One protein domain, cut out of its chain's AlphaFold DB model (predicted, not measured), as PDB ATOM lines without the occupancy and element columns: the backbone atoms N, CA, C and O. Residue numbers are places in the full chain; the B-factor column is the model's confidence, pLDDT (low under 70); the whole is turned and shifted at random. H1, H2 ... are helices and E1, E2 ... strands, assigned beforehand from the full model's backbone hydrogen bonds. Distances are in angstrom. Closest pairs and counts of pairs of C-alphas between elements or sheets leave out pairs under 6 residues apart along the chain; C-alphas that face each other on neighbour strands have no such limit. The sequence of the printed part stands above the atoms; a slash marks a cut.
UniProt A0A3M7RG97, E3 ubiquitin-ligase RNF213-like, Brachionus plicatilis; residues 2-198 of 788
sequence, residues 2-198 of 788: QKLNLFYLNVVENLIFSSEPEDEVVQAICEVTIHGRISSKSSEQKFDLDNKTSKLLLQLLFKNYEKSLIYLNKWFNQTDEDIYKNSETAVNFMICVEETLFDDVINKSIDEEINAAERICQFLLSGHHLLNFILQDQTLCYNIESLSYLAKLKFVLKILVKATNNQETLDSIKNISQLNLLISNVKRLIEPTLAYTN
ATOM      1  N   GLN A   2      60.371 -36.108  48.086       66.69
ATOM      2  CA  GLN A   2      59.763 -34.964  48.810       66.69
ATOM      3  C   GLN A   2      60.762 -34.013  49.509       66.69
ATOM      4  O   GLN A   2      60.663 -32.802  49.364       66.69
ATOM      5  N   LYS A   3      61.780 -34.538  50.210       74.94
ATOM      6  CA  LYS A   3      62.836 -33.705  50.830       74.94
ATOM      7  C   LYS A   3      63.674 -32.912  49.815       74.94
ATOM      8  O   LYS A   3      64.109 -31.812  50.130       74.94
ATOM      9  N   LEU A   4      63.904 -33.470  48.625       74.06
ATOM     10  CA  LEU A   4      64.643 -32.811  47.544       74.06
ATOM     11  C   LEU A   4      63.793 -31.713  46.900       74.06
ATOM     12  O   LEU A   4      64.307 -30.623  46.689       74.06
ATOM     13  N   ASN A   5      62.496 -31.958  46.684       72.00
ATOM     14  CA  ASN A   5      61.567 -30.934  46.196       72.00
ATOM     15  C   ASN A   5      61.471 -29.760  47.182       72.00
ATOM     16  O   ASN A   5      61.536 -28.609  46.771       72.00
ATOM     17  N   LEU A   6      61.397 -30.039  48.490       76.31
ATOM     18  CA  LEU A   6      61.410 -29.001  49.529       76.31
ATOM     19  C   LEU A   6      62.725 -28.216  49.559       76.31
ATOM     20  O   LEU A   6      62.705 -27.001  49.727       76.31
ATOM     21  N   PHE A   7      63.868 -28.890  49.397       82.12
ATOM     22  CA  PHE A   7      65.162 -28.216  49.296       82.12
ATOM     23  C   PHE A   7      65.230 -27.318  48.055       82.12
ATOM     24  O   PHE A   7      65.607 -26.156  48.173       82.12
ATOM     25  N   TYR A   8      64.810 -27.831  46.896       81.69
ATOM     26  CA  TYR A   8      64.745 -27.076  45.647       81.69
ATOM     27  C   TYR A   8      63.862 -25.832  45.790       81.69
ATOM     28  O   TYR A   8      64.324 -24.730  45.517       81.69
ATOM     29  N   LEU A   9      62.639 -25.983  46.307       80.75
ATOM     30  CA  LEU A   9      61.734 -24.861  46.568       80.75
ATOM     31  C   LEU A   9      62.363 -23.806  47.479       80.75
ATOM     32  O   LEU A   9      62.283 -22.620  47.188       80.75
ATOM     33  N   ASN A  10      63.024 -24.238  48.552       83.06
ATOM     34  CA  ASN A  10      63.670 -23.337  49.499       83.06
ATOM     35  C   ASN A  10      64.817 -22.546  48.839       83.06
ATOM     36  O   ASN A  10      64.958 -21.349  49.075       83.06
ATOM     37  N   VAL A  11      65.599 -23.185  47.962       84.75
ATOM     38  CA  VAL A  11      66.638 -22.517  47.157       84.75
ATOM     39  C   VAL A  11      66.018 -21.514  46.183       84.75
ATOM     40  O   VAL A  11      66.463 -20.370  46.119       84.75
ATOM     41  N   VAL A  12      64.980 -21.915  45.446       83.81
ATOM     42  CA  VAL A  12      64.309 -21.039  44.478       83.81
ATOM     43  C   VAL A  12      63.710 -19.817  45.182       83.81
ATOM     44  O   VAL A  12      63.958 -18.686  44.775       83.81
ATOM     45  N   GLU A  13      62.983 -20.019  46.277       84.38
ATOM     46  CA  GLU A  13      62.331 -18.940  47.018       84.38
ATOM     47  C   GLU A  13      63.331 -17.996  47.700       84.38
ATOM     48  O   GLU A  13      63.225 -16.780  47.539       84.38
ATOM     49  N   ASN A  14      64.293 -18.535  48.457       83.06
ATOM     50  CA  ASN A  14      65.125 -17.729  49.354       83.06
ATOM     51  C   ASN A  14      66.464 -17.290  48.762       83.06
ATOM     52  O   ASN A  14      67.079 -16.378  49.310       83.06
ATOM     53  N   LEU A  15      66.940 -17.922  47.684       82.06
ATOM     54  CA  LEU A  15      68.190 -17.530  47.026       82.06
ATOM     55  C   LEU A  15      67.914 -16.889  45.669       82.06
ATOM     56  O   LEU A  15      68.369 -15.774  45.437       82.06
ATOM     57  N   ILE A  16      67.129 -17.539  44.806       82.56
ATOM     58  CA  ILE A  16      66.929 -17.070  43.426       82.56
ATOM     59  C   ILE A  16      66.017 -15.842  43.380       82.56
ATOM     60  O   ILE A  16      66.420 -14.804  42.869       82.56
ATOM     61  N   PHE A  17      64.819 -15.927  43.963       80.25
ATOM     62  CA  PHE A  17      63.850 -14.821  43.975       80.25
ATOM     63  C   PHE A  17      64.065 -13.815  45.120       80.25
ATOM     64  O   PHE A  17      63.213 -12.959  45.360       80.25
ATOM     65  N   SER A  18      65.193 -13.902  45.834       76.00
ATOM     66  CA  SER A  18      65.605 -12.879  46.810       76.00
ATOM     67  C   SER A  18      66.123 -11.599  46.138       76.00
ATOM     68  O   SER A  18      66.046 -10.513  46.713       76.00
ATOM     69  N   SER A  19      66.599 -11.732  44.902       73.81
ATOM     70  CA  SER A  19      67.007 -10.669  43.986       73.81
ATOM     71  C   SER A  19      66.343 -10.894  42.629       73.81
ATOM     72  O   SER A  19      65.682 -11.909  42.423       73.81
ATOM     73  N   GLU A  20      66.496  -9.962  41.690       77.94
ATOM     74  CA  GLU A  20      65.978 -10.159  40.336       77.94
ATOM     75  C   GLU A  20      66.764 -11.287  39.626       77.94
ATOM     76  O   GLU A  20      67.978 -11.150  39.463       77.94
ATOM     77  N   PRO A  21      66.125 -12.411  39.249       81.50
ATOM     78  CA  PRO A  21      66.820 -13.537  38.632       81.50
ATOM     79  C   PRO A  21      67.196 -13.260  37.170       81.50
ATOM     80  O   PRO A  21      66.509 -12.518  36.463       81.50
ATOM     81  N   GLU A  22      68.274 -13.900  36.713       84.12
ATOM     82  CA  GLU A  22      68.684 -13.898  35.306       84.12
ATOM     83  C   GLU A  22      67.692 -14.670  34.425       84.12
ATOM     84  O   GLU A  22      67.061 -15.639  34.856       84.12
ATOM     85  N   ASP A  23      67.599 -14.265  33.162       82.00
ATOM     86  CA  ASP A  23      66.650 -14.792  32.176       82.00
ATOM     87  C   ASP A  23      66.784 -16.314  31.969       82.00
ATOM     88  O   ASP A  23      65.786 -17.033  31.889       82.00
ATOM     89  N   GLU A  24      68.014 -16.836  31.973       82.06
ATOM     90  CA  GLU A  24      68.305 -18.273  31.848       82.06
ATOM     91  C   GLU A  24      67.759 -19.079  33.037       82.06
ATOM     92  O   GLU A  24      67.254 -20.194  32.877       82.06
ATOM     93  N   VAL A  25      67.813 -18.496  34.238       83.50
ATOM     94  CA  VAL A  25      67.309 -19.116  35.467       83.50
ATOM     95  C   VAL A  25      65.784 -19.113  35.478       83.50
ATOM     96  O   VAL A  25      65.174 -20.128  35.819       83.50
ATOM     97  N   VAL A  26      65.156 -18.009  35.059       81.69
ATOM     98  CA  VAL A  26      63.694 -17.928  34.901       81.69
ATOM     99  C   VAL A  26      63.213 -18.969  33.892       81.69
ATOM    100  O   VAL A  26      62.259 -19.694  34.176       81.69
ATOM    101  N   GLN A  27      63.907 -19.116  32.760       79.81
ATOM    102  CA  GLN A  27      63.589 -20.138  31.767       79.81
ATOM    103  C   GLN A  27      63.685 -21.554  32.353       79.81
ATOM    104  O   GLN A  27      62.751 -22.339  32.197       79.81
ATOM    105  N   ALA A  28      64.770 -21.877  33.064       80.50
ATOM    106  CA  ALA A  28      64.943 -23.193  33.676       80.50
ATOM    107  C   ALA A  28      63.858 -23.494  34.727       80.50
ATOM    108  O   ALA A  28      63.357 -24.616  34.805       80.50
ATOM    109  N   ILE A  29      63.447 -22.497  35.517       81.62
ATOM    110  CA  ILE A  29      62.363 -22.651  36.497       81.62
ATOM    111  C   ILE A  29      61.025 -22.864  35.790       81.62
ATOM    112  O   ILE A  29      60.261 -23.730  36.220       81.62
ATOM    113  N   CYS A  30      60.746 -22.138  34.704       77.00
ATOM    114  CA  CYS A  30      59.584 -22.402  33.856       77.00
ATOM    115  C   CYS A  30      59.608 -23.850  33.343       77.00
ATOM    116  O   CYS A  30      58.633 -24.567  33.541       77.00
ATOM    117  N   GLU A  31      60.729 -24.330  32.793       74.94
ATOM    118  CA  GLU A  31      60.873 -25.714  32.309       74.94
ATOM    119  C   GLU A  31      60.603 -26.755  33.410       74.94
ATOM    120  O   GLU A  31      59.848 -27.705  33.193       74.94
ATOM    121  N   VAL A  32      61.131 -26.548  34.621       77.06
ATOM    122  CA  VAL A  32      60.873 -27.419  35.781       77.06
ATOM    123  C   VAL A  32      59.402 -27.408  36.179       77.06
ATOM    124  O   VAL A  32      58.808 -28.472  36.330       77.06
ATOM    125  N   THR A  33      58.820 -26.219  36.335       74.00
ATOM    126  CA  THR A  33      57.434 -26.020  36.796       74.00
ATOM    127  C   THR A  33      56.425 -26.672  35.857       74.00
ATOM    128  O   THR A  33      55.393 -27.175  36.295       74.00
ATOM    129  N   ILE A  34      56.749 -26.662  34.566       66.19
ATOM    130  CA  ILE A  34      55.845 -27.011  33.481       66.19
ATOM    131  C   ILE A  34      56.045 -28.456  33.009       66.19
ATOM    132  O   ILE A  34      55.079 -29.193  32.827       66.19
ATOM    133  N   HIS A  35      57.291 -28.883  32.796       64.38
ATOM    134  CA  HIS A  35      57.591 -30.202  32.234       64.38
ATOM    135  C   HIS A  35      57.995 -31.231  33.287       64.38
ATOM    136  O   HIS A  35      58.132 -32.411  32.957       64.38
ATOM    137  N   GLY A  36      58.251 -30.800  34.527       66.25
ATOM    138  CA  GLY A  36      58.877 -31.657  35.527       66.25
ATOM    139  C   GLY A  36      60.227 -32.179  35.038       66.25
ATOM    140  O   GLY A  36      60.594 -33.313  35.328       66.25
ATOM    141  N   ARG A  37      60.960 -31.418  34.216       64.88
ATOM    142  CA  ARG A  37      62.296 -31.801  33.739       64.88
ATOM    143  C   ARG A  37      63.114 -30.598  33.294       64.88
ATOM    144  O   ARG A  37      62.552 -29.617  32.828       64.88
ATOM    145  N   ILE A  38      64.436 -30.734  33.377       61.53
ATOM    146  CA  ILE A  38      65.392 -29.851  32.700       61.53
ATOM    147  C   ILE A  38      66.153 -30.686  31.674       61.53
ATOM    148  O   ILE A  38      66.776 -31.698  32.020       61.53
ATOM    149  N   SER A  39      66.120 -30.257  30.415       53.84
ATOM    150  CA  SER A  39      66.948 -30.821  29.350       53.84
ATOM    151  C   SER A  39      68.235 -30.013  29.208       53.84
ATOM    152  O   SER A  39      68.223 -28.903  28.684       53.84
ATOM    153  N   SER A  40      69.365 -30.574  29.644       54.47
ATOM    154  CA  SER A  40      70.691 -30.027  29.321       54.47
ATOM    155  C   SER A  40      71.305 -30.797  28.150       54.47
ATOM    156  O   SER A  40      70.948 -31.952  27.913       54.47
ATOM    157  N   LYS A  41      72.283 -30.202  27.447       47.84
ATOM    158  CA  LYS A  41      73.000 -30.849  26.324       47.84
ATOM    159  C   LYS A  41      73.661 -32.194  26.686       47.84
ATOM    160  O   LYS A  41      74.041 -32.928  25.781       47.84
ATOM    161  N   SER A  42      73.817 -32.510  27.975       42.06
ATOM    162  CA  SER A  42      74.534 -33.691  28.477       42.06
ATOM    163  C   SER A  42      73.699 -34.649  29.340       42.06
ATOM    164  O   SER A  42      74.155 -35.762  29.590       42.06
ATOM    165  N   SER A  43      72.507 -34.261  29.809       47.75
ATOM    166  CA  SER A  43      71.632 -35.120  30.628       47.75
ATOM    167  C   SER A  43      70.221 -34.546  30.788       47.75
ATOM    168  O   SER A  43      70.063 -33.331  30.936       47.75
ATOM    169  N   GLU A  44      69.217 -35.425  30.849       53.88
ATOM    170  CA  GLU A  44      67.828 -35.095  31.188       53.88
ATOM    171  C   GLU A  44      67.576 -35.421  32.670       53.88
ATOM    172  O   GLU A  44      67.697 -36.574  33.090       53.88
ATOM    173  N   GLN A  45      67.254 -34.410  33.481       64.81
ATOM    174  CA  GLN A  45      66.869 -34.604  34.884       64.81
ATOM    175  C   GLN A  45      65.358 -34.451  35.022       64.81
ATOM    176  O   GLN A  45      64.818 -33.402  34.682       64.81
ATOM    177  N   LYS A  46      64.685 -35.489  35.534       65.00
ATOM    178  CA  LYS A  46      63.246 -35.471  35.833       65.00
ATOM    179  C   LYS A  46      62.992 -35.043  37.280       65.00
ATOM    180  O   LYS A  46      63.588 -35.582  38.212       65.00
ATOM    181  N   PHE A  47      62.061 -34.118  37.442       66.81
ATOM    182  CA  PHE A  47      61.486 -33.630  38.684       66.81
ATOM    183  C   PHE A  47      60.050 -34.146  38.798       66.81
ATOM    184  O   PHE A  47      59.206 -33.875  37.952       66.81
ATOM    185  N   ASP A  48      59.777 -34.889  39.862       66.00
ATOM    186  CA  ASP A  48      58.426 -35.331  40.202       66.00
ATOM    187  C   ASP A  48      57.783 -34.257  41.090       66.00
ATOM    188  O   ASP A  48      57.941 -34.281  42.316       66.00
ATOM    189  N   LEU A  49      57.200 -33.230  40.464       67.56
ATOM    190  CA  LEU A  49      56.524 -32.135  41.163       67.56
ATOM    191  C   LEU A  49      55.050 -32.482  41.354       67.56
ATOM    192  O   LEU A  49      54.357 -32.823  40.399       67.56
ATOM    193  N   ASP A  50      54.558 -32.347  42.583       71.19
ATOM    194  CA  ASP A  50      53.119 -32.369  42.821       71.19
ATOM    195  C   ASP A  50      52.485 -31.018  42.435       71.19
ATOM    196  O   ASP A  50      53.158 -29.986  42.366       71.19
ATOM    197  N   ASN A  51      51.166 -31.006  42.220       71.88
ATOM    198  CA  ASN A  51      50.420 -29.805  41.827       71.88
ATOM    199  C   ASN A  51      50.669 -28.606  42.775       71.88
ATOM    200  O   ASN A  51      50.815 -27.461  42.350       71.88
ATOM    201  N   LYS A  52      50.795 -28.865  44.083       75.50
ATOM    202  CA  LYS A  52      51.081 -27.825  45.085       75.50
ATOM    203  C   LYS A  52      52.436 -27.161  44.847       75.50
ATOM    204  O   LYS A  52      52.532 -25.938  44.928       75.50
ATOM    205  N   THR A  53      53.460 -27.960  44.557       74.62
ATOM    206  CA  THR A  53      54.808 -27.475  44.256       74.62
ATOM    207  C   THR A  53      54.811 -26.670  42.957       74.62
ATOM    208  O   THR A  53      55.379 -25.579  42.931       74.62
ATOM    209  N   SER A  54      54.118 -27.139  41.913       75.69
ATOM    210  CA  SER A  54      53.991 -26.406  40.646       75.69
ATOM    211  C   SER A  54      53.264 -25.068  40.811       75.69
ATOM    212  O   SER A  54      53.731 -24.051  40.298       75.69
ATOM    213  N   LYS A  55      52.176 -25.018  41.595       81.50
ATOM    214  CA  LYS A  55      51.494 -23.756  41.924       81.50
ATOM    215  C   LYS A  55      52.423 -22.785  42.661       81.50
ATOM    216  O   LYS A  55      52.446 -21.606  42.327       81.50
ATOM    217  N   LEU A  56      53.191 -23.260  43.645       82.56
ATOM    218  CA  LEU A  56      54.110 -22.406  44.406       82.56
ATOM    219  C   LEU A  56      55.203 -21.808  43.508       82.56
ATOM    220  O   LEU A  56      55.522 -20.628  43.621       82.56
ATOM    221  N   LEU A  57      55.750 -22.599  42.582       82.12
ATOM    222  CA  LEU A  57      56.721 -22.105  41.607       82.12
ATOM    223  C   LEU A  57      56.108 -21.058  40.666       82.12
ATOM    224  O   LEU A  57      56.740 -20.032  40.422       82.12
ATOM    225  N   LEU A  58      54.867 -21.260  40.205       83.94
ATOM    226  CA  LEU A  58      54.132 -20.238  39.449       83.94
ATOM    227  C   LEU A  58      53.967 -18.949  40.266       83.94
ATOM    228  O   LEU A  58      54.277 -17.876  39.759       83.94
ATOM    229  N   GLN A  59      53.574 -19.029  41.539       85.69
ATOM    230  CA  GLN A  59      53.471 -17.849  42.410       85.69
ATOM    231  C   GLN A  59      54.806 -17.094  42.537       85.69
ATOM    232  O   GLN A  59      54.823 -15.863  42.553       85.69
ATOM    233  N   LEU A  60      55.935 -17.807  42.587       83.56
ATOM    234  CA  LEU A  60      57.262 -17.182  42.595       83.56
ATOM    235  C   LEU A  60      57.593 -16.515  41.255       83.56
ATOM    236  O   LEU A  60      58.065 -15.380  41.255       83.56
ATOM    237  N   LEU A  61      57.280 -17.155  40.124       84.25
ATOM    238  CA  LEU A  61      57.453 -16.574  38.786       84.25
ATOM    239  C   LEU A  61      56.640 -15.283  38.601       84.25
ATOM    240  O   LEU A  61      57.109 -14.349  37.948       84.25
ATOM    241  N   PHE A  62      55.458 -15.191  39.217       83.25
ATOM    242  CA  PHE A  62      54.623 -13.986  39.199       83.25
ATOM    243  C   PHE A  62      55.232 -12.800  39.962       83.25
ATOM    244  O   PHE A  62      54.922 -11.660  39.623       83.25
ATOM    245  N   LYS A  63      56.167 -13.016  40.904       78.88
ATOM    246  CA  LYS A  63      56.939 -11.909  41.507       78.88
ATOM    247  C   LYS A  63      57.755 -11.134  40.465       78.88
ATOM    248  O   LYS A  63      58.076  -9.975  40.699       78.88
ATOM    249  N   ASN A  64      58.076 -11.758  39.328       76.00
ATOM    250  CA  ASN A  64      58.725 -11.128  38.180       76.00
ATOM    251  C   ASN A  64      57.902 -11.355  36.897       76.00
ATOM    252  O   ASN A  64      58.369 -11.943  35.920       76.00
ATOM    253  N   TYR A  65      56.630 -10.950  36.951       75.06
ATOM    254  CA  TYR A  65      55.611 -11.295  35.958       75.06
ATOM    255  C   TYR A  65      56.016 -10.973  34.515       75.06
ATOM    256  O   TYR A  65      55.872 -11.836  33.656       75.06
ATOM    257  N   GLU A  66      56.555  -9.781  34.240       75.31
ATOM    258  CA  GLU A  66      56.862  -9.336  32.870       75.31
ATOM    259  C   GLU A  66      57.877 -10.245  32.163       75.31
ATOM    260  O   GLU A  66      57.640 -10.670  31.030       75.31
ATOM    261  N   LYS A  67      58.971 -10.611  32.846       73.81
ATOM    262  CA  LYS A  67      59.985 -11.530  32.308       73.81
ATOM    263  C   LYS A  67      59.442 -12.946  32.169       73.81
ATOM    264  O   LYS A  67      59.588 -13.572  31.120       73.81
ATOM    265  N   SER A  68      58.769 -13.436  33.208       77.19
ATOM    266  CA  SER A  68      58.180 -14.777  33.223       77.19
ATOM    267  C   SER A  68      57.141 -14.966  32.113       77.19
ATOM    268  O   SER A  68      57.035 -16.055  31.551       77.19
ATOM    269  N   LEU A  69      56.404 -13.910  31.748       77.69
ATOM    270  CA  LEU A  69      55.337 -13.970  30.750       77.69
ATOM    271  C   LEU A  69      55.845 -14.371  29.364       77.69
ATOM    272  O   LEU A  69      55.175 -15.137  28.679       77.69
ATOM    273  N   ILE A  70      57.029 -13.903  28.962       77.00
ATOM    274  CA  ILE A  70      57.630 -14.230  27.659       77.00
ATOM    275  C   ILE A  70      57.853 -15.745  27.551       77.00
ATOM    276  O   ILE A  70      57.471 -16.373  26.559       77.00
ATOM    277  N   TYR A  71      58.426 -16.341  28.598       73.44
ATOM    278  CA  TYR A  71      58.733 -17.769  28.651       73.44
ATOM    279  C   TYR A  71      57.482 -18.630  28.798       73.44
ATOM    280  O   TYR A  71      57.349 -19.636  28.102       73.44
ATOM    281  N   LEU A  72      56.540 -18.214  29.647       76.00
ATOM    282  CA  LEU A  72      55.253 -18.892  29.784       76.00
ATOM    283  C   LEU A  72      54.485 -18.866  28.451       76.00
ATOM    284  O   LEU A  72      53.900 -19.875  28.065       76.00
ATOM    285  N   ASN A  73      54.507 -17.743  27.719       76.00
ATOM    286  CA  ASN A  73      53.775 -17.602  26.455       76.00
ATOM    287  C   ASN A  73      54.366 -18.509  25.375       76.00
ATOM    288  O   ASN A  73      53.644 -19.189  24.651       76.00
ATOM    289  N   LYS A  74      55.700 -18.578  25.307       71.88
ATOM    290  CA  LYS A  74      56.398 -19.510  24.420       71.88
ATOM    291  C   LYS A  74      55.966 -20.957  24.674       71.88
ATOM    292  O   LYS A  74      55.789 -21.692  23.711       71.88
ATOM    293  N   TRP A  75      55.751 -21.344  25.929       67.44
ATOM    294  CA  TRP A  75      55.307 -22.693  26.270       67.44
ATOM    295  C   TRP A  75      53.857 -22.988  25.869       67.44
ATOM    296  O   TRP A  75      53.623 -23.979  25.180       67.44
ATOM    297  N   PHE A  76      52.896 -22.136  26.250       68.38
ATOM    298  CA  PHE A  76      51.479 -22.363  25.927       68.38
ATOM    299  C   PHE A  76      51.222 -22.469  24.412       68.38
ATOM    300  O   PHE A  76      50.258 -23.101  23.995       68.38
ATOM    301  N   ASN A  77      52.118 -21.905  23.595       65.56
ATOM    302  CA  ASN A  77      52.076 -21.975  22.135       65.56
ATOM    303  C   ASN A  77      52.847 -23.174  21.528       65.56
ATOM    304  O   ASN A  77      52.818 -23.339  20.313       65.56
ATOM    305  N   GLN A  78      53.578 -23.972  22.320       60.47
ATOM    306  CA  GLN A  78      54.489 -25.031  21.841       60.47
ATOM    307  C   GLN A  78      54.019 -26.473  22.110       60.47
ATOM    308  O   GLN A  78      54.663 -27.406  21.632       60.47
ATOM    309  N   THR A  79      52.947 -26.698  22.874       54.12
ATOM    310  CA  THR A  79      52.535 -28.053  23.288       54.12
ATOM    311  C   THR A  79      51.320 -28.581  22.530       54.12
ATOM    312  O   THR A  79      50.190 -28.307  22.928       54.12
ATOM    313  N   ASP A  80      51.567 -29.418  21.522       52.00
ATOM    314  CA  ASP A  80      50.533 -30.187  20.808       52.00
ATOM    315  C   ASP A  80      50.197 -31.546  21.470       52.00
ATOM    316  O   ASP A  80      49.200 -32.167  21.113       52.00
ATOM    317  N   GLU A  81      50.984 -32.042  22.443       50.19
ATOM    318  CA  GLU A  81      50.952 -33.485  22.778       50.19
ATOM    319  C   GLU A  81      50.288 -33.917  24.106       50.19
ATOM    320  O   GLU A  81      50.053 -35.108  24.262       50.19
ATOM    321  N   ASP A  82      49.904 -33.041  25.049       51.66
ATOM    322  CA  ASP A  82      49.310 -33.485  26.338       51.66
ATOM    323  C   ASP A  82      48.228 -32.515  26.881       51.66
ATOM    324  O   ASP A  82      48.417 -31.805  27.873       51.66
ATOM    325  N   ILE A  83      47.040 -32.511  26.263       48.81
ATOM    326  CA  ILE A  83      45.892 -31.640  26.618       48.81
ATOM    327  C   ILE A  83      45.507 -31.723  28.116       48.81
ATOM    328  O   ILE A  83      45.113 -30.719  28.710       48.81
ATOM    329  N   TYR A  84      45.676 -32.883  28.765       44.84
ATOM    330  CA  TYR A  84      45.331 -33.083  30.185       44.84
ATOM    331  C   TYR A  84      46.345 -32.502  31.186       44.84
ATOM    332  O   TYR A  84      45.955 -32.146  32.293       44.84
ATOM    333  N   LYS A  85      47.631 -32.361  30.826       49.94
ATOM    334  CA  LYS A  85      48.618 -31.657  31.679       49.94
ATOM    335  C   LYS A  85      48.479 -30.136  31.575       49.94
ATOM    336  O   LYS A  85      48.860 -29.402  32.492       49.94
ATOM    337  N   ASN A  86      47.898 -29.671  30.469       57.59
ATOM    338  CA  ASN A  86      47.697 -28.257  30.192       57.59
ATOM    339  C   ASN A  86      46.542 -27.656  31.013       57.59
ATOM    340  O   ASN A  86      46.643 -26.494  31.398       57.59
ATOM    341  N   SER A  87      45.498 -28.422  31.365       66.06
ATOM    342  CA  SER A  87      44.334 -27.891  32.098       66.06
ATOM    343  C   SER A  87      44.645 -27.504  33.550       66.06
ATOM    344  O   SER A  87      44.303 -26.402  33.977       66.06
ATOM    345  N   GLU A  88      45.345 -28.351  34.310       73.69
ATOM    346  CA  GLU A  88      45.676 -28.079  35.718       73.69
ATOM    347  C   GLU A  88      46.669 -26.912  35.852       73.69
ATOM    348  O   GLU A  88      46.474 -26.002  36.663       73.69
ATOM    349  N   THR A  89      47.692 -26.880  34.995       73.81
ATOM    350  CA  THR A  89      48.681 -25.791  34.948       73.81
ATOM    351  C   THR A  89      48.050 -24.472  34.500       73.81
ATOM    352  O   THR A  89      48.332 -23.428  35.088       73.81
ATOM    353  N   ALA A  90      47.145 -24.500  33.516       77.31
ATOM    354  CA  ALA A  90      46.389 -23.323  33.096       77.31
ATOM    355  C   ALA A  90      45.482 -22.783  34.204       77.31
ATOM    356  O   ALA A  90      45.443 -21.574  34.438       77.31
ATOM    357  N   VAL A  91      44.793 -23.666  34.933       80.81
ATOM    358  CA  VAL A  91      43.986 -23.274  36.093       80.81
ATOM    359  C   VAL A  91      44.879 -22.657  37.172       80.81
ATOM    360  O   VAL A  91      44.542 -21.596  37.692       80.81
ATOM    361  N   ASN A  92      46.042 -23.241  37.473       82.50
ATOM    362  CA  ASN A  92      46.999 -22.650  38.415       82.50
ATOM    363  C   ASN A  92      47.509 -21.279  37.964       82.50
ATOM    364  O   ASN A  92      47.624 -20.374  38.792       82.50
ATOM    365  N   PHE A  93      47.786 -21.103  36.670       85.00
ATOM    366  CA  PHE A  93      48.159 -19.809  36.109       85.00
ATOM    367  C   PHE A  93      47.046 -18.776  36.328       85.00
ATOM    368  O   PHE A  93      47.312 -17.694  36.848       85.00
ATOM    369  N   MET A  94      45.795 -19.123  36.009       87.06
ATOM    370  CA  MET A  94      44.642 -18.251  36.256       87.06
ATOM    371  C   MET A  94      44.501 -17.891  37.736       87.06
ATOM    372  O   MET A  94      44.282 -16.725  38.054       87.06
ATOM    373  N   ILE A  95      44.685 -18.861  38.639       86.75
ATOM    374  CA  ILE A  95      44.682 -18.618  40.087       86.75
ATOM    375  C   ILE A  95      45.755 -17.596  40.467       86.75
ATOM    376  O   ILE A  95      45.458 -16.684  41.229       86.75
ATOM    377  N   CYS A  96      46.976 -17.710  39.936       87.25
ATOM    378  CA  CYS A  96      48.056 -16.764  40.239       87.25
ATOM    379  C   CYS A  96      47.742 -15.349  39.721       87.25
ATOM    380  O   CYS A  96      48.008 -14.370  40.419       87.25
ATOM    381  N   VAL A  97      47.120 -15.224  38.538       89.19
ATOM    382  CA  VAL A  97      46.620 -13.930  38.032       89.19
ATOM    383  C   VAL A  97      45.560 -13.360  38.977       89.19
ATOM    384  O   VAL A  97      45.652 -12.198  39.361       89.19
ATOM    385  N   GLU A  98      44.568 -14.164  39.374       89.88
ATOM    386  CA  GLU A  98      43.523 -13.744  40.313       89.88
ATOM    387  C   GLU A  98      44.118 -13.312  41.664       89.88
ATOM    388  O   GLU A  98      43.762 -12.248  42.163       89.88
ATOM    389  N   GLU A  99      45.034 -14.096  42.242       87.81
ATOM    390  CA  GLU A  99      45.720 -13.793  43.508       87.81
ATOM    391  C   GLU A  99      46.483 -12.463  43.429       87.81
ATOM    392  O   GLU A  99      46.318 -11.628  44.313       87.81
ATOM    393  N   THR A 100      47.199 -12.207  42.328       87.56
ATOM    394  CA  THR A 100      47.913 -10.933  42.106       87.56
ATOM    395  C   THR A 100      46.949  -9.740  42.077       87.56
ATOM    396  O   THR A 100      47.196  -8.709  42.698       87.56
ATOM    397  N   LEU A 101      45.805  -9.879  41.396       90.38
ATOM    398  CA  LEU A 101      44.775  -8.834  41.363       90.38
ATOM    399  C   LEU A 101      44.113  -8.630  42.732       90.38
ATOM    400  O   LEU A 101      43.737  -7.511  43.080       90.38
ATOM    401  N   PHE A 102      43.944  -9.704  43.508       89.19
ATOM    402  CA  PHE A 102      43.435  -9.604  44.869       89.19
ATOM    403  C   PHE A 102      44.436  -8.919  45.793       89.19
ATOM    404  O   PHE A 102      44.000  -8.061  46.559       89.19
ATOM    405  N   ASP A 103      45.734  -9.209  45.686       86.00
ATOM    406  CA  ASP A 103      46.795  -8.555  46.460       86.00
ATOM    407  C   ASP A 103      46.763  -7.029  46.301       86.00
ATOM    408  O   ASP A 103      46.846  -6.300  47.293       86.00
ATOM    409  N   ASP A 104      46.504  -6.540  45.085       85.81
ATOM    410  CA  ASP A 104      46.347  -5.111  44.797       85.81
ATOM    411  C   ASP A 104      45.168  -4.459  45.527       85.81
ATOM    412  O   ASP A 104      45.142  -3.235  45.696       85.81
ATOM    413  N   VAL A 105      44.165  -5.234  45.943       89.38
ATOM    414  CA  VAL A 105      42.975  -4.734  46.644       89.38
ATOM    415  C   VAL A 105      42.860  -5.214  48.090       89.38
ATOM    416  O   VAL A 105      41.910  -4.845  48.784       89.38
ATOM    417  N   ILE A 106      43.836  -5.976  48.591       84.81
ATOM    418  CA  ILE A 106      43.868  -6.415  49.988       84.81
ATOM    419  C   ILE A 106      43.819  -5.195  50.925       84.81
ATOM    420  O   ILE A 106      44.530  -4.206  50.750       84.81
ATOM    421  N   ASN A 107      42.981  -5.285  51.965       81.31
ATOM    422  CA  ASN A 107      42.737  -4.246  52.978       81.31
ATOM    423  C   ASN A 107      42.166  -2.912  52.457       81.31
ATOM    424  O   ASN A 107      42.082  -1.959  53.236       81.31
ATOM    425  N   LYS A 108      41.755  -2.830  51.188       88.88
ATOM    426  CA  LYS A 108      41.053  -1.659  50.655       88.88
ATOM    427  C   LYS A 108      39.576  -1.674  51.054       88.88
ATOM    428  O   LYS A 108      39.031  -2.689  51.490       88.88
ATOM    429  N   SER A 109      38.931  -0.517  50.958       91.62
ATOM    430  CA  SER A 109      37.482  -0.401  51.142       91.62
ATOM    431  C   SER A 109      36.725  -1.032  49.971       91.62
ATOM    432  O   SER A 109      37.253  -1.156  48.866       91.62
ATOM    433  N   ILE A 110      35.454  -1.386  50.189       91.81
ATOM    434  CA  ILE A 110      34.608  -1.949  49.128       91.81
ATOM    435  C   ILE A 110      34.477  -1.000  47.924       91.81
ATOM    436  O   ILE A 110      34.475  -1.455  46.786       91.81
ATOM    437  N   ASP A 111      34.453   0.318  48.150       93.88
ATOM    438  CA  ASP A 111      34.428   1.321  47.079       93.88
ATOM    439  C   ASP A 111      35.712   1.285  46.228       93.88
ATOM    440  O   ASP A 111      35.666   1.382  45.002       93.88
ATOM    441  N   GLU A 112      36.880   1.118  46.851       94.94
ATOM    442  CA  GLU A 112      38.160   0.995  46.142       94.94
ATOM    443  C   GLU A 112      38.276  -0.323  45.370       94.94
ATOM    444  O   GLU A 112      38.793  -0.333  44.250       94.94
ATOM    445  N   GLU A 113      37.762  -1.416  45.935       95.00
ATOM    446  CA  GLU A 113      37.632  -2.704  45.251       95.00
ATOM    447  C   GLU A 113      36.752  -2.585  43.996       95.00
ATOM    448  O   GLU A 113      37.162  -3.010  42.914       95.00
ATOM    449  N   ILE A 114      35.582  -1.943  44.111       96.94
ATOM    450  CA  ILE A 114      34.670  -1.685  42.985       96.94
ATOM    451  C   ILE A 114      35.364  -0.836  41.911       96.94
ATOM    452  O   ILE A 114      35.283  -1.157  40.726       96.94
ATOM    453  N   ASN A 115      36.095   0.212  42.299       96.19
ATOM    454  CA  ASN A 115      36.857   1.044  41.361       96.19
ATOM    455  C   ASN A 115      37.945   0.251  40.617       96.19
ATOM    456  O   ASN A 115      38.165   0.456  39.423       96.19
ATOM    457  N   ALA A 116      38.652  -0.645  41.310       96.12
ATOM    458  CA  ALA A 116      39.650  -1.510  40.689       96.12
ATOM    459  C   ALA A 116      39.006  -2.494  39.701       96.12
ATOM    460  O   ALA A 116      39.460  -2.585  38.559       96.12
ATOM    461  N   ALA A 117      37.916  -3.154  40.106       97.25
ATOM    462  CA  ALA A 117      37.156  -4.054  39.245       97.25
ATOM    463  C   ALA A 117      36.602  -3.335  38.007       97.25
ATOM    464  O   ALA A 117      36.685  -3.869  36.907       97.25
ATOM    465  N   GLU A 118      36.115  -2.104  38.154       97.62
ATOM    466  CA  GLU A 118      35.575  -1.330  37.036       97.62
ATOM    467  C   GLU A 118      36.650  -0.940  36.014       97.62
ATOM    468  O   GLU A 118      36.430  -1.075  34.812       97.62
ATOM    469  N   ARG A 119      37.855  -0.558  36.458       96.62
ATOM    470  CA  ARG A 119      38.986  -0.311  35.539       96.62
ATOM    471  C   ARG A 119      39.356  -1.559  34.736       96.62
ATOM    472  O   ARG A 119      39.588  -1.474  33.532       96.62
ATOM    473  N   ILE A 120      39.376  -2.721  35.389       96.69
ATOM    474  CA  ILE A 120      39.635  -4.000  34.718       96.69
ATOM    475  C   ILE A 120      38.483  -4.343  33.768       96.69
ATOM    476  O   ILE A 120      38.732  -4.757  32.640       96.69
ATOM    477  N   CYS A 121      37.230  -4.117  34.165       97.00
ATOM    478  CA  CYS A 121      36.069  -4.356  33.314       97.00
ATOM    479  C   CYS A 121      36.104  -3.499  32.040       97.00
ATOM    480  O   CYS A 121      35.802  -3.998  30.957       97.00
ATOM    481  N   GLN A 122      36.523  -2.234  32.135       95.94
ATOM    482  CA  GLN A 122      36.716  -1.357  30.974       95.94
ATOM    483  C   GLN A 122      37.821  -1.866  30.044       95.94
ATOM    484  O   GLN A 122      37.636  -1.886  28.826       95.94
ATOM    485  N   PHE A 123      38.937  -2.340  30.605       94.56
ATOM    486  CA  PHE A 123      39.989  -2.998  29.829       94.56
ATOM    487  C   PHE A 123      39.449  -4.234  29.088       94.56
ATOM    488  O   PHE A 123      39.650  -4.359  27.881       94.56
ATOM    489  N   LEU A 124      38.687  -5.101  29.764       94.25
ATOM    490  CA  LEU A 124      38.076  -6.284  29.145       94.25
ATOM    491  C   LEU A 124      37.095  -5.911  28.026       94.25
ATOM    492  O   LEU A 124      37.117  -6.524  26.965       94.25
ATOM    493  N   LEU A 125      36.287  -4.864  28.214       93.06
ATOM    494  CA  LEU A 125      35.377  -4.359  27.183       93.06
ATOM    495  C   LEU A 125      36.119  -3.885  25.927       93.06
ATOM    496  O   LEU A 125      35.660  -4.147  24.817       93.06
ATOM    497  N   SER A 126      37.278  -3.236  26.079       90.12
ATOM    498  CA  SER A 126      38.116  -2.858  24.930       90.12
ATOM    499  C   SER A 126      38.684  -4.079  24.186       90.12
ATOM    500  O   SER A 126      38.849  -4.047  22.968       90.12
ATOM    501  N   GLY A 127      38.904  -5.186  24.904       85.50
ATOM    502  CA  GLY A 127      39.384  -6.468  24.388       85.50
ATOM    503  C   GLY A 127      38.288  -7.486  24.049       85.50
ATOM    504  O   GLY A 127      38.593  -8.667  23.915       85.50
ATOM    505  N   HIS A 128      37.020  -7.080  23.912       81.94
ATOM    506  CA  HIS A 128      35.884  -8.010  23.794       81.94
ATOM    507  C   HIS A 128      35.966  -8.985  22.599       81.94
ATOM    508  O   HIS A 128      35.407 -10.078  22.646       81.94
ATOM    509  N   HIS A 129      36.704  -8.635  21.541       81.56
ATOM    510  CA  HIS A 129      36.976  -9.536  20.417       81.56
ATOM    511  C   HIS A 129      37.658 -10.845  20.857       81.56
ATOM    512  O   HIS A 129      37.378 -11.894  20.282       81.56
ATOM    513  N   LEU A 130      38.488 -10.800  21.905       80.62
ATOM    514  CA  LEU A 130      39.152 -11.974  22.464       80.62
ATOM    515  C   LEU A 130      38.147 -12.920  23.133       80.62
ATOM    516  O   LEU A 130      38.256 -14.129  22.988       80.62
ATOM    517  N   LEU A 131      37.113 -12.388  23.796       81.12
ATOM    518  CA  LEU A 131      36.031 -13.212  24.344       81.12
ATOM    519  C   LEU A 131      35.274 -13.949  23.234       81.12
ATOM    520  O   LEU A 131      35.012 -15.138  23.366       81.12
ATOM    521  N   ASN A 132      34.976 -13.272  22.122       79.56
ATOM    522  CA  ASN A 132      34.340 -13.916  20.969       79.56
ATOM    523  C   ASN A 132      35.229 -15.002  20.353       79.56
ATOM    524  O   ASN A 132      34.721 -16.061  20.003       79.56
ATOM    525  N   PHE A 133      36.542 -14.766  20.279       78.38
ATOM    526  CA  PHE A 133      37.509 -15.776  19.854       78.38
ATOM    527  C   PHE A 133      37.478 -17.009  20.777       78.38
ATOM    528  O   PHE A 133      37.275 -18.121  20.300       78.38
ATOM    529  N   ILE A 134      37.556 -16.805  22.097       78.75
ATOM    530  CA  ILE A 134      37.505 -17.874  23.113       78.75
ATOM    531  C   ILE A 134      36.203 -18.698  23.034       78.75
ATOM    532  O   ILE A 134      36.208 -19.887  23.345       78.75
ATOM    533  N   LEU A 135      35.084 -18.075  22.651       77.31
ATOM    534  CA  LEU A 135      33.778 -18.735  22.515       77.31
ATOM    535  C   LEU A 135      33.607 -19.514  21.203       77.31
ATOM    536  O   LEU A 135      32.736 -20.380  21.136       77.31
ATOM    537  N   GLN A 136      34.354 -19.170  20.151       76.12
ATOM    538  CA  GLN A 136      34.207 -19.759  18.814       76.12
ATOM    539  C   GLN A 136      35.273 -20.813  18.499       76.12
ATOM    540  O   GLN A 136      35.029 -21.677  17.656       76.12
ATOM    541  N   ASP A 137      36.434 -20.750  19.152       70.94
ATOM    542  CA  ASP A 137      37.536 -21.679  18.915       70.94
ATOM    543  C   ASP A 137      37.216 -23.080  19.464       70.94
ATOM    544  O   ASP A 137      37.140 -23.288  20.675       70.94
ATOM    545  N   GLN A 138      37.013 -24.034  18.549       62.88
ATOM    546  CA  GLN A 138      36.750 -25.447  18.859       62.88
ATOM    547  C   GLN A 138      38.014 -26.210  19.277       62.88
ATOM    548  O   GLN A 138      37.939 -27.373  19.677       62.88
ATOM    549  N   THR A 139      39.187 -25.584  19.160       61.22
ATOM    550  CA  THR A 139      40.421 -26.122  19.719       61.22
ATOM    551  C   THR A 139      40.605 -25.551  21.123       61.22
ATOM    552  O   THR A 139      40.539 -24.342  21.333       61.22
ATOM    553  N   LEU A 140      40.805 -26.418  22.121       58.97
ATOM    554  CA  LEU A 140      41.134 -26.027  23.498       58.97
ATOM    555  C   LEU A 140      42.535 -25.384  23.541       58.97
ATOM    556  O   LEU A 140      43.498 -25.981  24.019       58.97
ATOM    557  N   CYS A 141      42.663 -24.162  23.026       59.34
ATOM    558  CA  CYS A 141      43.904 -23.405  23.022       59.34
ATOM    559  C   CYS A 141      44.044 -22.640  24.341       59.34
ATOM    560  O   CYS A 141      43.492 -21.554  24.536       59.34
ATOM    561  N   TYR A 142      44.818 -23.209  25.261       69.75
ATOM    562  CA  TYR A 142      45.189 -22.605  26.540       69.75
ATOM    563  C   TYR A 142      46.192 -21.449  26.362       69.75
ATOM    564  O   TYR A 142      47.239 -21.450  26.983       69.75
ATOM    565  N   ASN A 143      45.944 -20.450  25.515       75.75
ATOM    566  CA  ASN A 143      46.898 -19.343  25.370       75.75
ATOM    567  C   ASN A 143      46.851 -18.378  26.583       75.75
ATOM    568  O   ASN A 143      45.823 -18.237  27.254       75.75
ATOM    569  N   ILE A 144      47.967 -17.695  26.872       80.06
ATOM    570  CA  ILE A 144      48.077 -16.807  28.047       80.06
ATOM    571  C   ILE A 144      47.085 -15.654  28.008       80.06
ATOM    572  O   ILE A 144      46.552 -15.279  29.052       80.06
ATOM    573  N   GLU A 145      46.860 -15.065  26.837       83.81
ATOM    574  CA  GLU A 145      45.986 -13.901  26.698       83.81
ATOM    575  C   GLU A 145      44.548 -14.263  27.083       83.81
ATOM    576  O   GLU A 145      43.941 -13.576  27.905       83.81
ATOM    577  N   SER A 146      44.053 -15.399  26.591       84.06
ATOM    578  CA  SER A 146      42.752 -15.974  26.923       84.06
ATOM    579  C   SER A 146      42.647 -16.324  28.403       84.06
ATOM    580  O   SER A 146      41.678 -15.938  29.060       84.06
ATOM    581  N   LEU A 147      43.653 -16.997  28.971       86.19
ATOM    582  CA  LEU A 147      43.660 -17.354  30.394       86.19
ATOM    583  C   LEU A 147      43.696 -16.116  31.297       86.19
ATOM    584  O   LEU A 147      42.945 -16.031  32.269       86.19
ATOM    585  N   SER A 148      44.520 -15.123  30.956       88.19
ATOM    586  CA  SER A 148      44.591 -13.838  31.660       88.19
ATOM    587  C   SER A 148      43.264 -13.084  31.571       88.19
ATOM    588  O   SER A 148      42.796 -12.527  32.568       88.19
ATOM    589  N   TYR A 149      42.621 -13.098  30.401       90.31
ATOM    590  CA  TYR A 149      41.319 -12.475  30.187       90.31
ATOM    591  C   TYR A 149      40.234 -13.126  31.055       90.31
ATOM    592  O   TYR A 149      39.515 -12.423  31.768       90.31
ATOM    593  N   LEU A 150      40.147 -14.462  31.066       89.94
ATOM    594  CA  LEU A 150      39.183 -15.192  31.895       89.94
ATOM    595  C   LEU A 150      39.452 -15.011  33.396       89.94
ATOM    596  O   LEU A 150      38.507 -14.858  34.169       89.94
ATOM    597  N   ALA A 151      40.718 -14.958  33.817       92.12
ATOM    598  CA  ALA A 151      41.085 -14.717  35.213       92.12
ATOM    599  C   ALA A 151      40.658 -13.313  35.673       92.12
ATOM    600  O   ALA A 151      40.040 -13.157  36.728       92.12
ATOM    601  N   LYS A 152      40.898 -12.289  34.842       94.94
ATOM    602  CA  LYS A 152      40.423 -10.915  35.076       94.94
ATOM    603  C   LYS A 152      38.896 -10.839  35.119       94.94
ATOM    604  O   LYS A 152      38.349 -10.162  35.987       94.94
ATOM    605  N   LEU A 153      38.202 -11.554  34.231       93.81
ATOM    606  CA  LEU A 153      36.741 -11.648  34.252       93.81
ATOM    607  C   LEU A 153      36.244 -12.261  35.571       93.81
ATOM    608  O   LEU A 153      35.379 -11.679  36.223       93.81
ATOM    609  N   LYS A 154      36.827 -13.381  36.016       93.38
ATOM    610  CA  LYS A 154      36.499 -14.003  37.310       93.38
ATOM    611  C   LYS A 154      36.742 -13.064  38.486       93.38
ATOM    612  O   LYS A 154      35.881 -12.967  39.357       93.38
ATOM    613  N   PHE A 155      37.863 -12.343  38.498       95.19
ATOM    614  CA  PHE A 155      38.147 -11.328  39.515       95.19
ATOM    615  C   PHE A 155      37.031 -10.275  39.582       95.19
ATOM    616  O   PHE A 155      36.467 -10.038  40.653       95.19
ATOM    617  N   VAL A 156      36.648  -9.699  38.436       96.88
ATOM    618  CA  VAL A 156      35.574  -8.696  38.356       96.88
ATOM    619  C   VAL A 156      34.246  -9.261  38.872       96.88
ATOM    620  O   VAL A 156      33.580  -8.620  39.686       96.88
ATOM    621  N   LEU A 157      33.885 -10.483  38.467       95.00
ATOM    622  CA  LEU A 157      32.672 -11.160  38.933       95.00
ATOM    623  C   LEU A 157      32.698 -11.411  40.450       95.00
ATOM    624  O   LEU A 157      31.693 -11.185  41.117       95.00
ATOM    625  N   LYS A 158      33.840 -11.810  41.025       94.75
ATOM    626  CA  LYS A 158      33.998 -12.026  42.475       94.75
ATOM    627  C   LYS A 158      33.847 -10.740  43.292       94.75
ATOM    628  O   LYS A 158      33.283 -10.785  44.389       94.75
ATOM    629  N   ILE A 159      34.346  -9.603  42.793       94.94
ATOM    630  CA  ILE A 159      34.141  -8.291  43.430       94.94
ATOM    631  C   ILE A 159      32.676  -7.869  43.318       94.94
ATOM    632  O   ILE A 159      32.093  -7.431  44.308       94.94
ATOM    633  N   LEU A 160      32.061  -8.071  42.150       95.44
ATOM    634  CA  LEU A 160      30.646  -7.781  41.948       95.44
ATOM    635  C   LEU A 160      29.769  -8.588  42.917       95.44
ATOM    636  O   LEU A 160      28.965  -8.002  43.633       95.44
ATOM    637  N   VAL A 161      29.995  -9.903  43.013       94.44
ATOM    638  CA  VAL A 161      29.322 -10.799  43.970       94.44
ATOM    639  C   VAL A 161      29.503 -10.312  45.408       94.44
ATOM    640  O   VAL A 161      28.545 -10.285  46.178       94.44
ATOM    641  N   LYS A 162      30.714  -9.881  45.781       92.38
ATOM    642  CA  LYS A 162      30.971  -9.315  47.111       92.38
ATOM    643  C   LYS A 162      30.152  -8.050  47.357       92.38
ATOM    644  O   LYS A 162      29.587  -7.926  48.437       92.38
ATOM    645  N   ALA A 163      30.072  -7.144  46.386       93.50
ATOM    646  CA  ALA A 163      29.368  -5.873  46.524       93.50
ATOM    647  C   ALA A 163      27.835  -6.014  46.544       93.50
ATOM    648  O   ALA A 163      27.163  -5.189  47.157       93.50
ATOM    649  N   THR A 164      27.275  -7.050  45.907       93.12
ATOM    650  CA  THR A 164      25.818  -7.208  45.728       93.12
ATOM    651  C   THR A 164      25.177  -8.288  46.600       93.12
ATOM    652  O   THR A 164      23.991  -8.559  46.455       93.12
ATOM    653  N   ASN A 165      25.923  -8.904  47.521       89.50
ATOM    654  CA  ASN A 165      25.471 -10.108  48.230       89.50
ATOM    655  C   ASN A 165      24.224  -9.930  49.127       89.50
ATOM    656  O   ASN A 165      23.501 -10.906  49.350       89.50
ATOM    657  N   ASN A 166      24.015  -8.742  49.704       87.25
ATOM    658  CA  ASN A 166      22.903  -8.438  50.605       87.25
ATOM    659  C   ASN A 166      22.689  -6.920  50.747       87.25
ATOM    660  O   ASN A 166      23.508  -6.111  50.306       87.25
ATOM    661  N   GLN A 167      21.591  -6.539  51.407       87.12
ATOM    662  CA  GLN A 167      21.238  -5.132  51.606       87.12
ATOM    663  C   GLN A 167      22.216  -4.381  52.525       87.12
ATOM    664  O   GLN A 167      22.592  -3.265  52.203       87.12
ATOM    665  N   GLU A 168      22.694  -5.000  53.612       85.81
ATOM    666  CA  GLU A 168      23.647  -4.367  54.548       85.81
ATOM    667  C   GLU A 168      24.945  -3.940  53.840       85.81
ATOM    668  O   GLU A 168      25.484  -2.863  54.093       85.81
ATOM    669  N   THR A 169      25.432  -4.766  52.912       86.69
ATOM    670  CA  THR A 169      26.619  -4.461  52.110       86.69
ATOM    671  C   THR A 169      26.329  -3.322  51.142       86.69
ATOM    672  O   THR A 169      27.133  -2.396  51.061       86.69
ATOM    673  N   LEU A 170      25.181  -3.345  50.458       88.69
ATOM    674  CA  LEU A 170      24.768  -2.259  49.565       88.69
ATOM    675  C   LEU A 170      24.664  -0.920  50.302       88.69
ATOM    676  O   LEU A 170      25.174   0.082  49.810       88.69
ATOM    677  N   ASP A 171      24.084  -0.920  51.501       88.62
ATOM    678  CA  ASP A 171      23.934   0.276  52.334       88.62
ATOM    679  C   ASP A 171      25.292   0.820  52.822       88.62
ATOM    680  O   ASP A 171      25.422   2.007  53.125       88.62
ATOM    681  N   SER A 172      26.325  -0.030  52.886       89.44
ATOM    682  CA  SER A 172      27.685   0.362  53.281       89.44
ATOM    683  C   SER A 172      28.500   1.035  52.165       89.44
ATOM    684  O   SER A 172      29.514   1.676  52.455       89.44
ATOM    685  N   ILE A 173      28.076   0.897  50.903       92.88
ATOM    686  CA  ILE A 173      28.781   1.427  49.727       92.88
ATOM    687  C   ILE A 173      28.495   2.921  49.590       92.88
ATOM    688  O   ILE A 173      27.345   3.348  49.492       92.88
ATOM    689  N   LYS A 174      29.551   3.739  49.533       93.19
ATOM    690  CA  LYS A 174      29.408   5.198  49.436       93.19
ATOM    691  C   LYS A 174      29.153   5.658  48.004       93.19
ATOM    692  O   LYS A 174      28.405   6.609  47.793       93.19
ATOM    693  N   ASN A 175      29.772   5.009  47.018       92.00
ATOM    694  CA  ASN A 175      29.680   5.383  45.609       92.00
ATOM    695  C   ASN A 175      28.809   4.396  44.810       92.00
ATOM    696  O   ASN A 175      29.295   3.616  43.988       92.00
ATOM    697  N   ILE A 176      27.492   4.464  45.023       91.88
ATOM    698  CA  ILE A 176      26.510   3.611  44.330       91.88
ATOM    699  C   ILE A 176      26.556   3.814  42.805       91.88
ATOM    700  O   ILE A 176      26.371   2.859  42.053       91.88
ATOM    701  N   SER A 177      26.856   5.026  42.318       93.12
ATOM    702  CA  SER A 177      27.009   5.275  40.875       93.12
ATOM    703  C   SER A 177      28.107   4.425  40.242       93.12
ATOM    704  O   SER A 177      27.915   3.918  39.138       93.12
ATOM    705  N   GLN A 178      29.222   4.219  40.946       95.19
ATOM    706  CA  GLN A 178      30.306   3.379  40.450       95.19
ATOM    707  C   GLN A 178      29.911   1.901  40.419       95.19
ATOM    708  O   GLN A 178      30.205   1.209  39.447       95.19
ATOM    709  N   LEU A 179      29.208   1.420  41.449       95.56
ATOM    710  CA  LEU A 179      28.660   0.061  41.457       95.56
ATOM    711  C   LEU A 179      27.696  -0.149  40.280       95.56
ATOM    712  O   LEU A 179      27.772  -1.158  39.585       95.56
ATOM    713  N   ASN A 180      26.817   0.821  40.032       95.00
ATOM    714  CA  ASN A 180      25.857   0.769  38.935       95.00
ATOM    715  C   ASN A 180      26.544   0.730  37.565       95.00
ATOM    716  O   ASN A 180      26.119  -0.024  36.685       95.00
ATOM    717  N   LEU A 181      27.620   1.505  37.398       96.38
ATOM    718  CA  LEU A 181      28.452   1.471  36.200       96.38
ATOM    719  C   LEU A 181      29.088   0.087  36.009       96.38
ATOM    720  O   LEU A 181      28.964  -0.486  34.925       96.38
ATOM    721  N   LEU A 182      29.664  -0.480  37.074       97.00
ATOM    722  CA  LEU A 182      30.245  -1.823  37.066       97.00
ATOM    723  C   LEU A 182      29.219  -2.888  36.676       97.00
ATOM    724  O   LEU A 182      29.468  -3.673  35.764       97.00
ATOM    725  N   ILE A 183      28.039  -2.889  37.302       95.81
ATOM    726  CA  ILE A 183      26.951  -3.822  36.970       95.81
ATOM    727  C   ILE A 183      26.597  -3.728  35.482       95.81
ATOM    728  O   ILE A 183      26.486  -4.754  34.810       95.81
ATOM    729  N   SER A 184      26.440  -2.511  34.954       95.06
ATOM    730  CA  SER A 184      26.091  -2.316  33.544       95.06
ATOM    731  C   SER A 184      27.193  -2.793  32.598       95.06
ATOM    732  O   SER A 184      26.895  -3.370  31.550       95.06
ATOM    733  N   ASN A 185      28.457  -2.537  32.934       95.38
ATOM    734  CA  ASN A 185      29.593  -2.912  32.101       95.38
ATOM    735  C   ASN A 185      29.833  -4.419  32.102       95.38
ATOM    736  O   ASN A 185      30.040  -4.993  31.032       95.38
ATOM    737  N   VAL A 186      29.713  -5.070  33.261       94.62
ATOM    738  CA  VAL A 186      29.784  -6.531  33.364       94.62
ATOM    739  C   VAL A 186      28.637  -7.177  32.596       94.62
ATOM    740  O   VAL A 186      28.882  -8.102  31.826       94.62
ATOM    741  N   LYS A 187      27.405  -6.662  32.728       92.12
ATOM    742  CA  LYS A 187      26.257  -7.165  31.963       92.12
ATOM    743  C   LYS A 187      26.546  -7.140  30.462       92.12
ATOM    744  O   LYS A 187      26.433  -8.172  29.813       92.12
ATOM    745  N   ARG A 188      26.998  -5.997  29.932       91.06
ATOM    746  CA  ARG A 188      27.359  -5.846  28.513       91.06
ATOM    747  C   ARG A 188      28.464  -6.811  28.077       91.06
ATOM    748  O   ARG A 188      28.437  -7.295  26.952       91.06
ATOM    749  N   LEU A 189      29.434  -7.076  28.953       89.31
ATOM    750  CA  LEU A 189      30.551  -7.972  28.670       89.31
ATOM    751  C   LEU A 189      30.099  -9.428  28.512       89.31
ATOM    752  O   LEU A 189      30.595 -10.123  27.628       89.31
ATOM    753  N   ILE A 190      29.174  -9.884  29.365       86.75
ATOM    754  CA  ILE A 190      28.772 -11.293  29.408       86.75
ATOM    755  C   ILE A 190      27.506 -11.608  28.614       86.75
ATOM    756  O   ILE A 190      27.305 -12.767  28.269       86.75
ATOM    757  N   GLU A 191      26.655 -10.623  28.315       84.25
ATOM    758  CA  GLU A 191      25.376 -10.805  27.615       84.25
ATOM    759  C   GLU A 191      25.497 -11.614  26.309       84.25
ATOM    760  O   GLU A 191      24.696 -12.536  26.131       84.25
ATOM    761  N   PRO A 192      26.532 -11.413  25.463       76.00
ATOM    762  CA  PRO A 192      26.757 -12.256  24.285       76.00
ATOM    763  C   PRO A 192      26.978 -13.736  24.623       76.00
ATOM    764  O   PRO A 192      26.594 -14.607  23.851       76.00
ATOM    765  N   THR A 193      27.559 -14.039  25.788       72.38
ATOM    766  CA  THR A 193      27.895 -15.407  26.222       72.38
ATOM    767  C   THR A 193      26.693 -16.165  26.787       72.38
ATOM    768  O   THR A 193      26.641 -17.393  26.694       72.38
ATOM    769  N   LEU A 194      25.701 -15.436  27.318       68.44
ATOM    770  CA  LEU A 194      24.507 -16.011  27.948       68.44
ATOM    771  C   LEU A 194      23.619 -16.774  26.956       68.44
ATOM    772  O   LEU A 194      22.798 -17.587  27.372       68.44
ATOM    773  N   ALA A 195      23.764 -16.511  25.656       63.53
ATOM    774  CA  ALA A 195      23.053 -17.230  24.603       63.53
ATOM    775  C   ALA A 195      23.645 -18.622  24.316       63.53
ATOM    776  O   ALA A 195      22.934 -19.486  23.808       63.53
ATOM    777  N   TYR A 196      24.926 -18.836  24.633       62.91
ATOM    778  CA  TYR A 196      25.666 -20.042  24.252       62.91
ATOM    779  C   TYR A 196      25.866 -21.013  25.416       62.91
ATOM    780  O   TYR A 196      25.887 -22.222  25.203       62.91
ATOM    781  N   THR A 197      26.063 -20.505  26.640       72.62
ATOM    782  CA  THR A 197      26.440 -21.338  27.792       72.62
ATOM    783  C   THR A 197      25.929 -20.773  29.117       72.62
ATOM    784  O   THR A 197      25.816 -19.561  29.290       72.62
ATOM    785  N   ASN A 198      25.698 -21.658  30.090       77.62
ATOM    786  CA  ASN A 198      25.338 -21.288  31.465       77.62
ATOM    787  C   ASN A 198      26.554 -21.219  32.414       77.62
ATOM    788  O   ASN A 198      26.377 -21.124  33.626       77.62
TER     789      ASN A 198
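AT A GLANCE: This is residues 2 to 198 of the 788 residues of the protein "E3 ubiquitin-ligase RNF213-like" of Brachionus plicatilis (UniProt A0A3M7RG97). Two groups of helices make an elongated body: at one end H1, H2, H3 and H4 with a small strand hairpin, E1 and E2, whose E1 packs on H2, at the other an up-and-down bundle of H6, H8 and H10, each running against the one before. The long helix H5 lies between, crossing H3 and H8; H7 packs crosswise on H8, and H9 makes a corner at its end. The printed part has 197 residues, with ten named helices and two named strands in the order H1 H2 E1 E2 H3 H4 H5 H6 H7 H8 H9 H10 along the chain; the class is mostly helix, and the two-stranded sheet is antiparallel. The whole is only just compact, close to loose, with a radius of gyration of the C-alphas of 19.5 A and spans of 63 by 39 by 26 A.

HOW THE PARTS SIT: E1, residues 37 to 40, and E2, residues 43 to 46, form an antiparallel hairpin; N 38 and O 45, 3.0 A apart, are within hydrogen-bond range. The closest C-alphas of E1 and H2, residues 23 to 35, are Ile 38 and Val 32, 6.0 A. H2 touches H3, residues 51 to 62, opposite ways at a shallow 24 degrees, closest C-alphas Thr 33 and Ser 54, 5.2 A. H2 touches H4, residues 65 to 76, with the closest C-alphas Gln 27 and Tyr 71, 6.2 A. H1, residues 2 to 16, touches H3, closest C-alphas Glu 13 and Leu 60, 7.0 A. H5, residues 83 to 103, touches H3 at a steep tilt of 50 degrees, closest C-alphas Asn 92 and Lys 55, 5.8 A. The hub H8, residues 144 to 164, touches H5 with residues 147 to 155 alone, closest C-alphas Ala 151 and Met 94, 5.1 A. H6, residues 110 to 126, touches H8, closest C-alphas Ala 117 and Val 156, 5.0 A. H10, residues 176 to 190, touches H6, closest C-alphas Leu 182 and Glu 118, 5.4 A. H7, residues 128 to 136, touches H8, closest C-alphas Ile 134 and Ser 146, 6.8 A. H9, residues 167 to 172, and H8 only just touch, only at the corner, with 3 pairs of C-alphas within 8 A, the closest Leu 170 and Thr 164, 6.3 A. Every O i to N i+4 pair is within hydrogen-bond range in H1, H2, H3, H6, H7, H8, H9 and H10, against 6 of 8 in H4 and 14 of 17 in H5.

IN THESE COORDINATES: H1 begins at C-alpha 2 (59.763, -34.964, 48.810); H10 ends at C-alpha 190 (28.772, -11.293, 29.408). H5 measures 30.5 A, H8 30.0 A and H6 24.5 A.

THE WHOLE: The C-alphas farthest apart, Ser 42 and Asp 171, are 65.4 A apart. The printed part has no cut, and no link is long. Mean pLDDT of the printed part is 80.3; residues 34 to 49 and 75 to 87 are among those under 70.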